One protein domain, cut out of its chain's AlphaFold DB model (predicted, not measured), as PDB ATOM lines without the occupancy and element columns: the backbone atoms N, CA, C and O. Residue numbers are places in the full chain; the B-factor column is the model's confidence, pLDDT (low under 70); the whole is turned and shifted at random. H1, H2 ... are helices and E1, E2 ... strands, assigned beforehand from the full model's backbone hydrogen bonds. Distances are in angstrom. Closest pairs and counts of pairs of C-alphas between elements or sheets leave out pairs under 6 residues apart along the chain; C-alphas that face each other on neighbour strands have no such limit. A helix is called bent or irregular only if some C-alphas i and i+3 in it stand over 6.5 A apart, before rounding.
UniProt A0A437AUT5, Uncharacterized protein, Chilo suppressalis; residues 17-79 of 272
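This is residues 17 to 79 of the 272 residues of an uncharacterized protein of Chilo suppressalis (UniProt A0A437AUT5). One long helix, H2, runs out from a small head of loops, and the short helix H1 packs across it at residues 56 to 60. The far part of H2, residues 64 to 79, sticks out as a free arm that makes much of the length, while the long link 35 to 46 loops from H1 round to the short strand E1, which leads straight into H2. The printed part has 63 residues with two named helices and one named strand, in the order H1, E1, H2, and its class is mostly helix. It is only just loose, close to extended, with a radius of gyration of the C-alphas of 15.6 A, and it spans 52 by 20 by 18 A.

Begin at Cys 17: residues 17 to 18 form a short antiparallel pairing with residues 47 to 48 of E1, the strand of residues 47 to 49, which pairs with no named strand. Go on to H1, residues 26 to 34, and compare it with H2, residues 50 to 79. These helices touch, H2 with residues 56 to 60 alone, and their closest C-alphas, those of Ala 33 and Ile 59, are 5.8 A apart. Their lines are only just about perpendicular, at 72 degrees. H1 and E1 are apart, and E1 and H2 meet only through their link. In both H1 and H2 every O i to N i+4 pair is within hydrogen-bond range.

Find C-alpha 26 at (8.415, -10.730, -1.629); from there H1 runs through nine residues to C-alpha 34, 12.0 A away. Look next for E1, which begins at C-alpha 47 at (0.626, -6.608, 6.672) and measures 6.8 A to C-alpha 49. H2 follows at Ser 50 and runs 30 residues over 43.5 A, ending at C-alpha 79 at (32.839, -4.741, -28.720). Neither helix is bent.

Look for the two C-alphas farthest apart at Asn 43 and Ser 79, 53.0 A from each other. Residues 64 to 79, which belong to H2, stand free; the body without them has 47 residues and spans 31 by 18 by 16 A, with a radius of gyration of 10.3 A. The link from H1 to E1, residues 35 to 46, is long, and the one from E1 to H2 is tight. The printed part has no cut. In the B-factor column the mean pLDDT of the printed part of this model is 84.1, and residues 21 to 25 are under 70.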
ATOM      1  N   CYS A  17      -2.686  -6.589   2.870       87.38
ATOM      2  CA  CYS A  17      -2.394  -7.955   2.468       87.38
ATOM      3  C   CYS A  17      -1.307  -8.540   3.380       87.38
ATOM      4  O   CYS A  17      -0.363  -7.823   3.727       87.38
ATOM      5  N   PRO A  18      -1.397  -9.828   3.751       86.75
ATOM      6  CA  PRO A  18      -0.321 -10.514   4.454       86.75
ATOM      7  C   PRO A  18       0.986 -10.454   3.664       86.75
ATOM      8  O   PRO A  18       1.006 -10.754   2.470       86.75
ATOM      9  N   ILE A  19       2.078 -10.079   4.336       84.31
ATOM     10  CA  ILE A  19       3.421 -10.147   3.741       84.31
ATOM     11  C   ILE A  19       3.827 -11.619   3.556       84.31
ATOM     12  O   ILE A  19       4.387 -11.996   2.527       84.31
ATOM     13  N   TYR A  20       3.481 -12.460   4.533       76.38
ATOM     14  CA  TYR A  20       3.724 -13.901   4.533       76.38
ATOM     15  C   TYR A  20       2.497 -14.654   3.993       76.38
ATOM     16  O   TYR A  20       1.370 -14.345   4.375       76.38
ATOM     17  N   GLY A  21       2.704 -15.666   3.139       63.69
ATOM     18  CA  GLY A  21       1.642 -16.605   2.730       63.69
ATOM     19  C   GLY A  21       1.218 -16.605   1.254       63.69
ATOM     20  O   GLY A  21       0.248 -17.277   0.920       63.69
ATOM     21  N   GLY A  22       1.922 -15.904   0.354       60.59
ATOM     22  CA  GLY A  22       1.618 -15.967  -1.091       60.59
ATOM     23  C   GLY A  22       2.776 -15.685  -2.054       60.59
ATOM     24  O   GLY A  22       2.677 -15.995  -3.239       60.59
ATOM     25  N   HIS A  23       3.886 -15.126  -1.568       56.03
ATOM     26  CA  HIS A  23       5.043 -14.777  -2.387       56.03
ATOM     27  C   HIS A  23       6.329 -14.980  -1.577       56.03
ATOM     28  O   HIS A  23       6.776 -14.064  -0.893       56.03
ATOM     29  N   GLU A  24       6.931 -16.169  -1.662       56.84
ATOM     30  CA  GLU A  24       8.126 -16.538  -0.875       56.84
ATOM     31  C   GLU A  24       9.329 -15.602  -1.107       56.84
ATOM     32  O   GLU A  24      10.175 -15.475  -0.235       56.84
ATOM     33  N   ASN A  25       9.340 -14.839  -2.205       67.56
ATOM     34  CA  ASN A  25      10.413 -13.893  -2.544       67.56
ATOM     35  C   ASN A  25      10.025 -12.417  -2.348       67.56
ATOM     36  O   ASN A  25      10.746 -11.521  -2.785       67.56
ATOM     37  N   PHE A  26       8.855 -12.122  -1.772       77.50
ATOM     38  CA  PHE A  26       8.415 -10.730  -1.629       77.50
ATOM     39  C   PHE A  26       9.193  -9.976  -0.544       77.50
ATOM     40  O   PHE A  26       9.431  -8.781  -0.686       77.50
ATOM     41  N   ILE A  27       9.655 -10.674   0.494       80.88
ATOM     42  CA  ILE A  27      10.444 -10.086   1.586       80.88
ATOM     43  C   ILE A  27      11.791  -9.573   1.063       80.88
ATOM     44  O   ILE A  27      12.130  -8.411   1.285       80.88
ATOM     45  N   ASP A  28      12.501 -10.386   0.275       79.81
ATOM     46  CA  ASP A  28      13.770  -9.993  -0.351       79.81
ATOM     47  C   ASP A  28      13.592  -8.791  -1.283       79.81
ATOM     48  O   ASP A  28      14.405  -7.868  -1.306       79.81
ATOM     49  N   VAL A  29      12.490  -8.775  -2.035       83.25
ATOM     50  CA  VAL A  29      12.105  -7.664  -2.914       83.25
ATOM     51  C   VAL A  29      11.889  -6.379  -2.109       83.25
ATOM     52  O   VAL A  29      12.375  -5.323  -2.513       83.25
ATOM     53  N   VAL A  30      11.224  -6.452  -0.953       84.62
ATOM     54  CA  VAL A  30      11.026  -5.296  -0.063       84.62
ATOM     55  C   VAL A  30      12.351  -4.797   0.513       84.62
ATOM     56  O   VAL A  30      12.611  -3.588   0.477       84.62
ATOM     57  N   TYR A  31      13.215  -5.701   0.978       87.38
ATOM     58  CA  TYR A  31      14.536  -5.338   1.487       87.38
ATOM     59  C   TYR A  31      15.391  -4.666   0.405       87.38
ATOM     60  O   TYR A  31      15.943  -3.589   0.628       87.38
ATOM     61  N   LEU A  32      15.431  -5.231  -0.804       82.88
ATOM     62  CA  LEU A  32      16.192  -4.674  -1.925       82.88
ATOM     63  C   LEU A  32      15.653  -3.329  -2.428       82.88
ATOM     64  O   LEU A  32      16.431  -2.534  -2.959       82.88
ATOM     65  N   ALA A  33      14.345  -3.087  -2.319       84.19
ATOM     66  CA  ALA A  33      13.710  -1.876  -2.832       84.19
ATOM     67  C   ALA A  33      13.717  -0.710  -1.831       84.19
ATOM     68  O   ALA A  33      13.928   0.431  -2.238       84.19
ATOM     69  N   ILE A  34      13.448  -0.977  -0.548       83.81
ATOM     70  CA  ILE A  34      13.192   0.065   0.467       83.81
ATOM     71  C   ILE A  34      14.125  -0.079   1.688       83.81
ATOM     72  O   ILE A  34      14.201   0.824   2.515       83.81
ATOM     73  N   GLY A  35      14.874  -1.181   1.809       84.94
ATOM     74  CA  GLY A  35      15.799  -1.408   2.928       84.94
ATOM     75  C   GLY A  35      15.112  -1.810   4.234       84.94
ATOM     76  O   GLY A  35      15.707  -1.705   5.303       84.94
ATOM     77  N   ILE A  36      13.854  -2.252   4.168       85.69
ATOM     78  CA  ILE A  36      13.105  -2.716   5.339       85.69
ATOM     79  C   ILE A  36      13.326  -4.220   5.478       85.69
ATOM     80  O   ILE A  36      12.911  -4.985   4.610       85.69
ATOM     81  N   ASN A  37      13.965  -4.635   6.573       85.50
ATOM     82  CA  ASN A  37      14.023  -6.044   6.954       85.50
ATOM     83  C   ASN A  37      12.698  -6.444   7.623       85.50
ATOM     84  O   ASN A  37      12.215  -5.736   8.515       85.50
ATOM     85  N   ILE A  38      12.103  -7.546   7.169       85.00
ATOM     86  CA  ILE A  38      10.844  -8.075   7.696       85.00
ATOM     87  C   ILE A  38      11.115  -9.499   8.157       85.00
ATOM     88  O   ILE A  38      11.435 -10.370   7.347       85.00
ATOM     89  N   GLU A  39      10.971  -9.722   9.459       82.94
ATOM     90  CA  GLU A  39      11.171 -11.027  10.072       82.94
ATOM     91  C   GLU A  39       9.848 -11.563  10.629       82.94
ATOM     92  O   GLU A  39       9.019 -10.798  11.146       82.94
ATOM     93  N   PRO A  40       9.617 -12.885  10.548       77.62
ATOM     94  CA  PRO A  40       8.440 -13.475  11.154       77.62
ATOM     95  C   PRO A  40       8.532 -13.316  12.678       77.62
ATOM     96  O   PRO A  40       9.492 -13.764  13.299       77.62
ATOM     97  N   ASN A  41       7.494 -12.732  13.284       75.94
ATOM     98  CA  ASN A  41       7.355 -12.530  14.736       75.94
ATOM     99  C   ASN A  41       8.264 -11.455  15.363       75.94
ATOM    100  O   ASN A  41       8.535 -11.492  16.561       75.94
ATOM    101  N   ASP A  42       8.661 -10.439  14.600       85.62
ATOM    102  CA  ASP A  42       9.411  -9.270  15.091       85.62
ATOM    103  C   ASP A  42       8.588  -8.261  15.931       85.62
ATOM    104  O   ASP A  42       9.025  -7.134  16.164       85.62
ATOM    105  N   ASN A  43       7.399  -8.650  16.410       84.12
ATOM    106  CA  ASN A  43       6.430  -7.821  17.148       84.12
ATOM    107  C   ASN A  43       5.940  -6.554  16.416       84.12
ATOM    108  O   ASN A  43       5.291  -5.700  17.029       84.12
ATOM    109  N   LEU A  44       6.207  -6.434  15.118       86.81
ATOM    110  CA  LEU A  44       5.817  -5.304  14.281       86.81
ATOM    111  C   LEU A  44       4.731  -5.726  13.264       86.81
ATOM    112  O   LEU A  44       4.434  -6.918  13.139       86.81
ATOM    113  N   PRO A  45       4.106  -4.780  12.529       88.62
ATOM    114  CA  PRO A  45       3.051  -5.109  11.573       88.62
ATOM    115  C   PRO A  45       3.500  -6.119  10.509       88.62
ATOM    116  O   PRO A  45       4.574  -5.983   9.922       88.62
ATOM    117  N   GLN A  46       2.658  -7.115  10.235       86.94
ATOM    118  CA  GLN A  46       2.930  -8.212   9.289       86.94
ATOM    119  C   GLN A  46       2.083  -8.111   8.007       86.94
ATOM    120  O   GLN A  46       1.972  -9.051   7.214       86.94
ATOM    121  N   LEU A  47       1.478  -6.940   7.802       88.19
ATOM    122  CA  LEU A  47       0.626  -6.608   6.672       88.19
ATOM    123  C   LEU A  47       1.261  -5.486   5.848       88.19
ATOM    124  O   LEU A  47       1.918  -4.597   6.386       88.19
ATOM    125  N   MET A  48       1.024  -5.478   4.542       89.50
ATOM    126  CA  MET A  48       1.368  -4.370   3.653       89.50
ATOM    127  C   MET A  48       0.165  -3.994   2.803       89.50
ATOM    128  O   MET A  48      -0.549  -4.864   2.312       89.50
ATOM    129  N   CYS A  49      -0.052  -2.699   2.595       91.94
ATOM    130  CA  CYS A  49      -1.107  -2.246   1.702       91.94
ATOM    131  C   CYS A  49      -0.720  -2.424   0.226       91.94
ATOM    132  O   CYS A  49       0.459  -2.379  -0.145       91.94
ATOM    133  N   SER A  50      -1.724  -2.586  -0.634       89.50
ATOM    134  CA  SER A  50      -1.549  -2.785  -2.081       89.50
ATOM    135  C   SER A  50      -0.725  -1.686  -2.765       89.50
ATOM    136  O   SER A  50       0.047  -1.973  -3.681       89.50
ATOM    137  N   THR A  51      -0.823  -0.438  -2.304       91.00
ATOM    138  CA  THR A  51      -0.047   0.691  -2.837       91.00
ATOM    139  C   THR A  51       1.444   0.538  -2.548       91.00
ATOM    140  O   THR A  51       2.254   0.660  -3.468       91.00
ATOM    141  N   CYS A  52       1.821   0.189  -1.313       90.00
ATOM    142  CA  CYS A  52       3.211  -0.098  -0.959       90.00
ATOM    143  C   CYS A  52       3.737  -1.337  -1.691       90.00
ATOM    144  O   CYS A  52       4.874  -1.325  -2.165       90.00
ATOM    145  N   ILE A  53       2.913  -2.377  -1.855       88.12
ATOM    146  CA  ILE A  53       3.281  -3.570  -2.635       88.12
ATOM    147  C   ILE A  53       3.602  -3.192  -4.085       88.12
ATOM    148  O   ILE A  53       4.646  -3.583  -4.608       88.12
ATOM    149  N   ASN A  54       2.734  -2.415  -4.734       88.50
ATOM    150  CA  ASN A  54       2.933  -1.998  -6.121       88.50
ATOM    151  C   ASN A  54       4.157  -1.095  -6.271       88.50
ATOM    152  O   ASN A  54       4.978  -1.325  -7.153       88.50
ATOM    153  N   PHE A  55       4.338  -0.130  -5.370       91.38
ATOM    154  CA  PHE A  55       5.514   0.738  -5.377       91.38
ATOM    155  C   PHE A  55       6.824  -0.055  -5.260       91.38
ATOM    156  O   PHE A  55       7.769   0.183  -6.010       91.38
ATOM    157  N   THR A  56       6.855  -1.057  -4.378       88.50
ATOM    158  CA  THR A  56       8.011  -1.953  -4.223       88.50
ATOM    159  C   THR A  56       8.321  -2.692  -5.532       88.50
ATOM    160  O   THR A  56       9.478  -2.775  -5.949       88.50
ATOM    161  N   LYS A  57       7.288  -3.182  -6.232       86.62
ATOM    162  CA  LYS A  57       7.443  -3.852  -7.534       86.62
ATOM    163  C   LYS A  57       8.004  -2.915  -8.607       86.62
ATOM    164  O   LYS A  57       8.903  -3.325  -9.343       86.62
ATOM    165  N   GLU A  58       7.526  -1.673  -8.670       89.38
ATOM    166  CA  GLU A  58       8.017  -0.670  -9.625       89.38
ATOM    167  C   GLU A  58       9.503  -0.354  -9.416       89.38
ATOM    168  O   GLU A  58      10.268  -0.316 -10.382       89.38
ATOM    169  N   ILE A  59       9.950  -0.221  -8.160       88.88
ATOM    170  CA  ILE A  59      11.373  -0.020  -7.844       88.88
ATOM    171  C   ILE A  59      12.215  -1.192  -8.359       88.88
ATOM    172  O   ILE A  59      13.241  -0.985  -9.010       88.88
ATOM    173  N   CYS A  60      11.785  -2.432  -8.114       84.19
ATOM    174  CA  CYS A  60      12.519  -3.601  -8.594       84.19
ATOM    175  C   CYS A  60      12.553  -3.693 -10.123       84.19
ATOM    176  O   CYS A  60      13.574  -4.093 -10.684       84.19
ATOM    177  N   ASN A  61      11.474  -3.311 -10.806       87.25
ATOM    178  CA  ASN A  61      11.450  -3.261 -12.266       87.25
ATOM    179  C   ASN A  61      12.423  -2.201 -12.806       87.25
ATOM    180  O   ASN A  61      13.218  -2.476 -13.706       87.25
ATOM    181  N   PHE A  62      12.425  -1.010 -12.204       91.62
ATOM    182  CA  PHE A  62      13.372   0.047 -12.544       91.62
ATOM    183  C   PHE A  62      14.826  -0.403 -12.353       91.62
ATOM    184  O   PHE A  62      15.649  -0.207 -13.250       91.62
ATOM    185  N   LYS A  63      15.135  -1.076 -11.237       87.50
ATOM    186  CA  LYS A  63      16.475  -1.616 -10.963       87.50
ATOM    187  C   LYS A  63      16.926  -2.611 -12.039       87.50
ATOM    188  O   LYS A  63      18.013  -2.449 -12.586       87.50
ATOM    189  N   LYS A  64      16.070  -3.567 -12.420       88.12
ATOM    190  CA  LYS A  64      16.362  -4.525 -13.508       88.12
ATOM    191  C   LYS A  64      16.626  -3.831 -14.845       88.12
ATOM    192  O   LYS A  64      17.524  -4.225 -15.589       88.12
ATOM    193  N   ASN A  65      15.864  -2.780 -15.152       91.44
ATOM    194  CA  ASN A  65      16.061  -1.998 -16.372       91.44
ATOM    195  C   ASN A  65      17.404  -1.257 -16.363       91.44
ATOM    196  O   ASN A  65      18.096  -1.240 -17.382       91.44
ATOM    197  N   ALA A  66      17.791  -0.683 -15.221       90.19
ATOM    198  CA  ALA A  66      19.081  -0.022 -15.056       90.19
ATOM    199  C   ALA A  66      20.252  -1.009 -15.208       90.19
ATOM    200  O   ALA A  66      21.189  -0.728 -15.955       90.19
ATOM    201  N   GLU A  67      20.164  -2.188 -14.588       90.19
ATOM    202  CA  GLU A  67      21.166  -3.256 -14.715       90.19
ATOM    203  C   GLU A  67      21.301  -3.727 -16.172       90.19
ATOM    204  O   GLU A  67      22.407  -3.805 -16.705       90.19
ATOM    205  N   SER A  68      20.182  -3.948 -16.873       90.62
ATOM    206  CA  SER A  68      20.204  -4.305 -18.300       90.62
ATOM    207  C   SER A  68      20.836  -3.210 -19.168       90.62
ATOM    208  O   SER A  68      21.577  -3.508 -20.109       90.62
ATOM    209  N   ALA A  69      20.563  -1.938 -18.869       91.50
ATOM    210  CA  ALA A  69      21.181  -0.818 -19.573       91.50
ATOM    211  C   ALA A  69      22.695  -0.761 -19.321       91.50
ATOM    212  O   ALA A  69      23.455  -0.556 -20.266       91.50
ATOM    213  N   GLN A  70      23.135  -0.995 -18.083       90.69
ATOM    214  CA  GLN A  70      24.551  -1.032 -17.727       90.69
ATOM    215  C   GLN A  70      25.288  -2.163 -18.449       90.69
ATOM    216  O   GLN A  70      26.333  -1.906 -19.045       90.69
ATOM    217  N   VAL A  71      24.730  -3.378 -18.476       90.62
ATOM    218  CA  VAL A  71      25.320  -4.510 -19.214       90.62
ATOM    219  C   VAL A  71      25.482  -4.161 -20.696       90.62
ATOM    220  O   VAL A  71      26.573  -4.301 -21.236       90.62
ATOM    221  N   LYS A  72      24.459  -3.575 -21.332       90.50
ATOM    222  CA  LYS A  72      24.546  -3.125 -22.736       90.50
ATOM    223  C   LYS A  72      25.608  -2.046 -22.963       90.50
ATOM    224  O   LYS A  72      26.174  -1.964 -24.052       90.50
ATOM    225  N   LEU A  73      25.846  -1.168 -21.988       87.12
ATOM    226  CA  LEU A  73      26.910  -0.163 -22.073       87.12
ATOM    227  C   LEU A  73      28.295  -0.809 -21.971       87.12
ATOM    228  O   LEU A  73      29.182  -0.437 -22.737       87.12
ATOM    229  N   LEU A  74      28.463  -1.791 -21.085       86.94
ATOM    230  CA  LEU A  74      29.706  -2.554 -20.945       86.94
ATOM    231  C   LEU A  74      29.992  -3.403 -22.192       86.94
ATOM    232  O   LEU A  74      31.082  -3.313 -22.745       86.94
ATOM    233  N   GLU A  75      28.995  -4.107 -22.731       87.06
ATOM    234  CA  GLU A  75      29.115  -4.848 -23.998       87.06
ATOM    235  C   GLU A  75      29.520  -3.929 -25.165       87.06
ATOM    236  O   GLU A  75      30.320  -4.300 -26.027       87.06
ATOM    237  N   ARG A  76      29.003  -2.691 -25.202       82.81
ATOM    238  CA  ARG A  76      29.426  -1.672 -26.182       82.81
ATOM    239  C   ARG A  76      30.875  -1.223 -25.981       82.81
ATOM    240  O   ARG A  76      31.544  -0.954 -26.972       82.81
ATOM    241  N   LEU A  77      31.353  -1.139 -24.739       79.75
ATOM    242  CA  LEU A  77      32.758  -0.855 -24.405       79.75
ATOM    243  C   LEU A  77      33.691  -1.986 -24.828       79.75
ATOM    244  O   LEU A  77      34.778  -1.714 -25.333       79.75
ATOM    245  N   GLU A  78      33.249  -3.230 -24.701       79.00
ATOM    246  CA  GLU A  78      34.044  -4.408 -25.054       79.00
ATOM    247  C   GLU A  78      34.064  -4.701 -26.568       79.00
ATOM    248  O   GLU A  78      35.037  -5.258 -27.076       79.00
ATOM    249  N   SER A  79      33.030  -4.307 -27.324       75.88
ATOM    250  CA  SER A  79      32.839  -4.741 -28.720       75.88
ATOM    251  C   SER A  79      33.558  -3.941 -29.819       75.88
ATOM    252  O   SER A  79      33.581  -4.448 -30.944       75.88
TER     253      SER A  79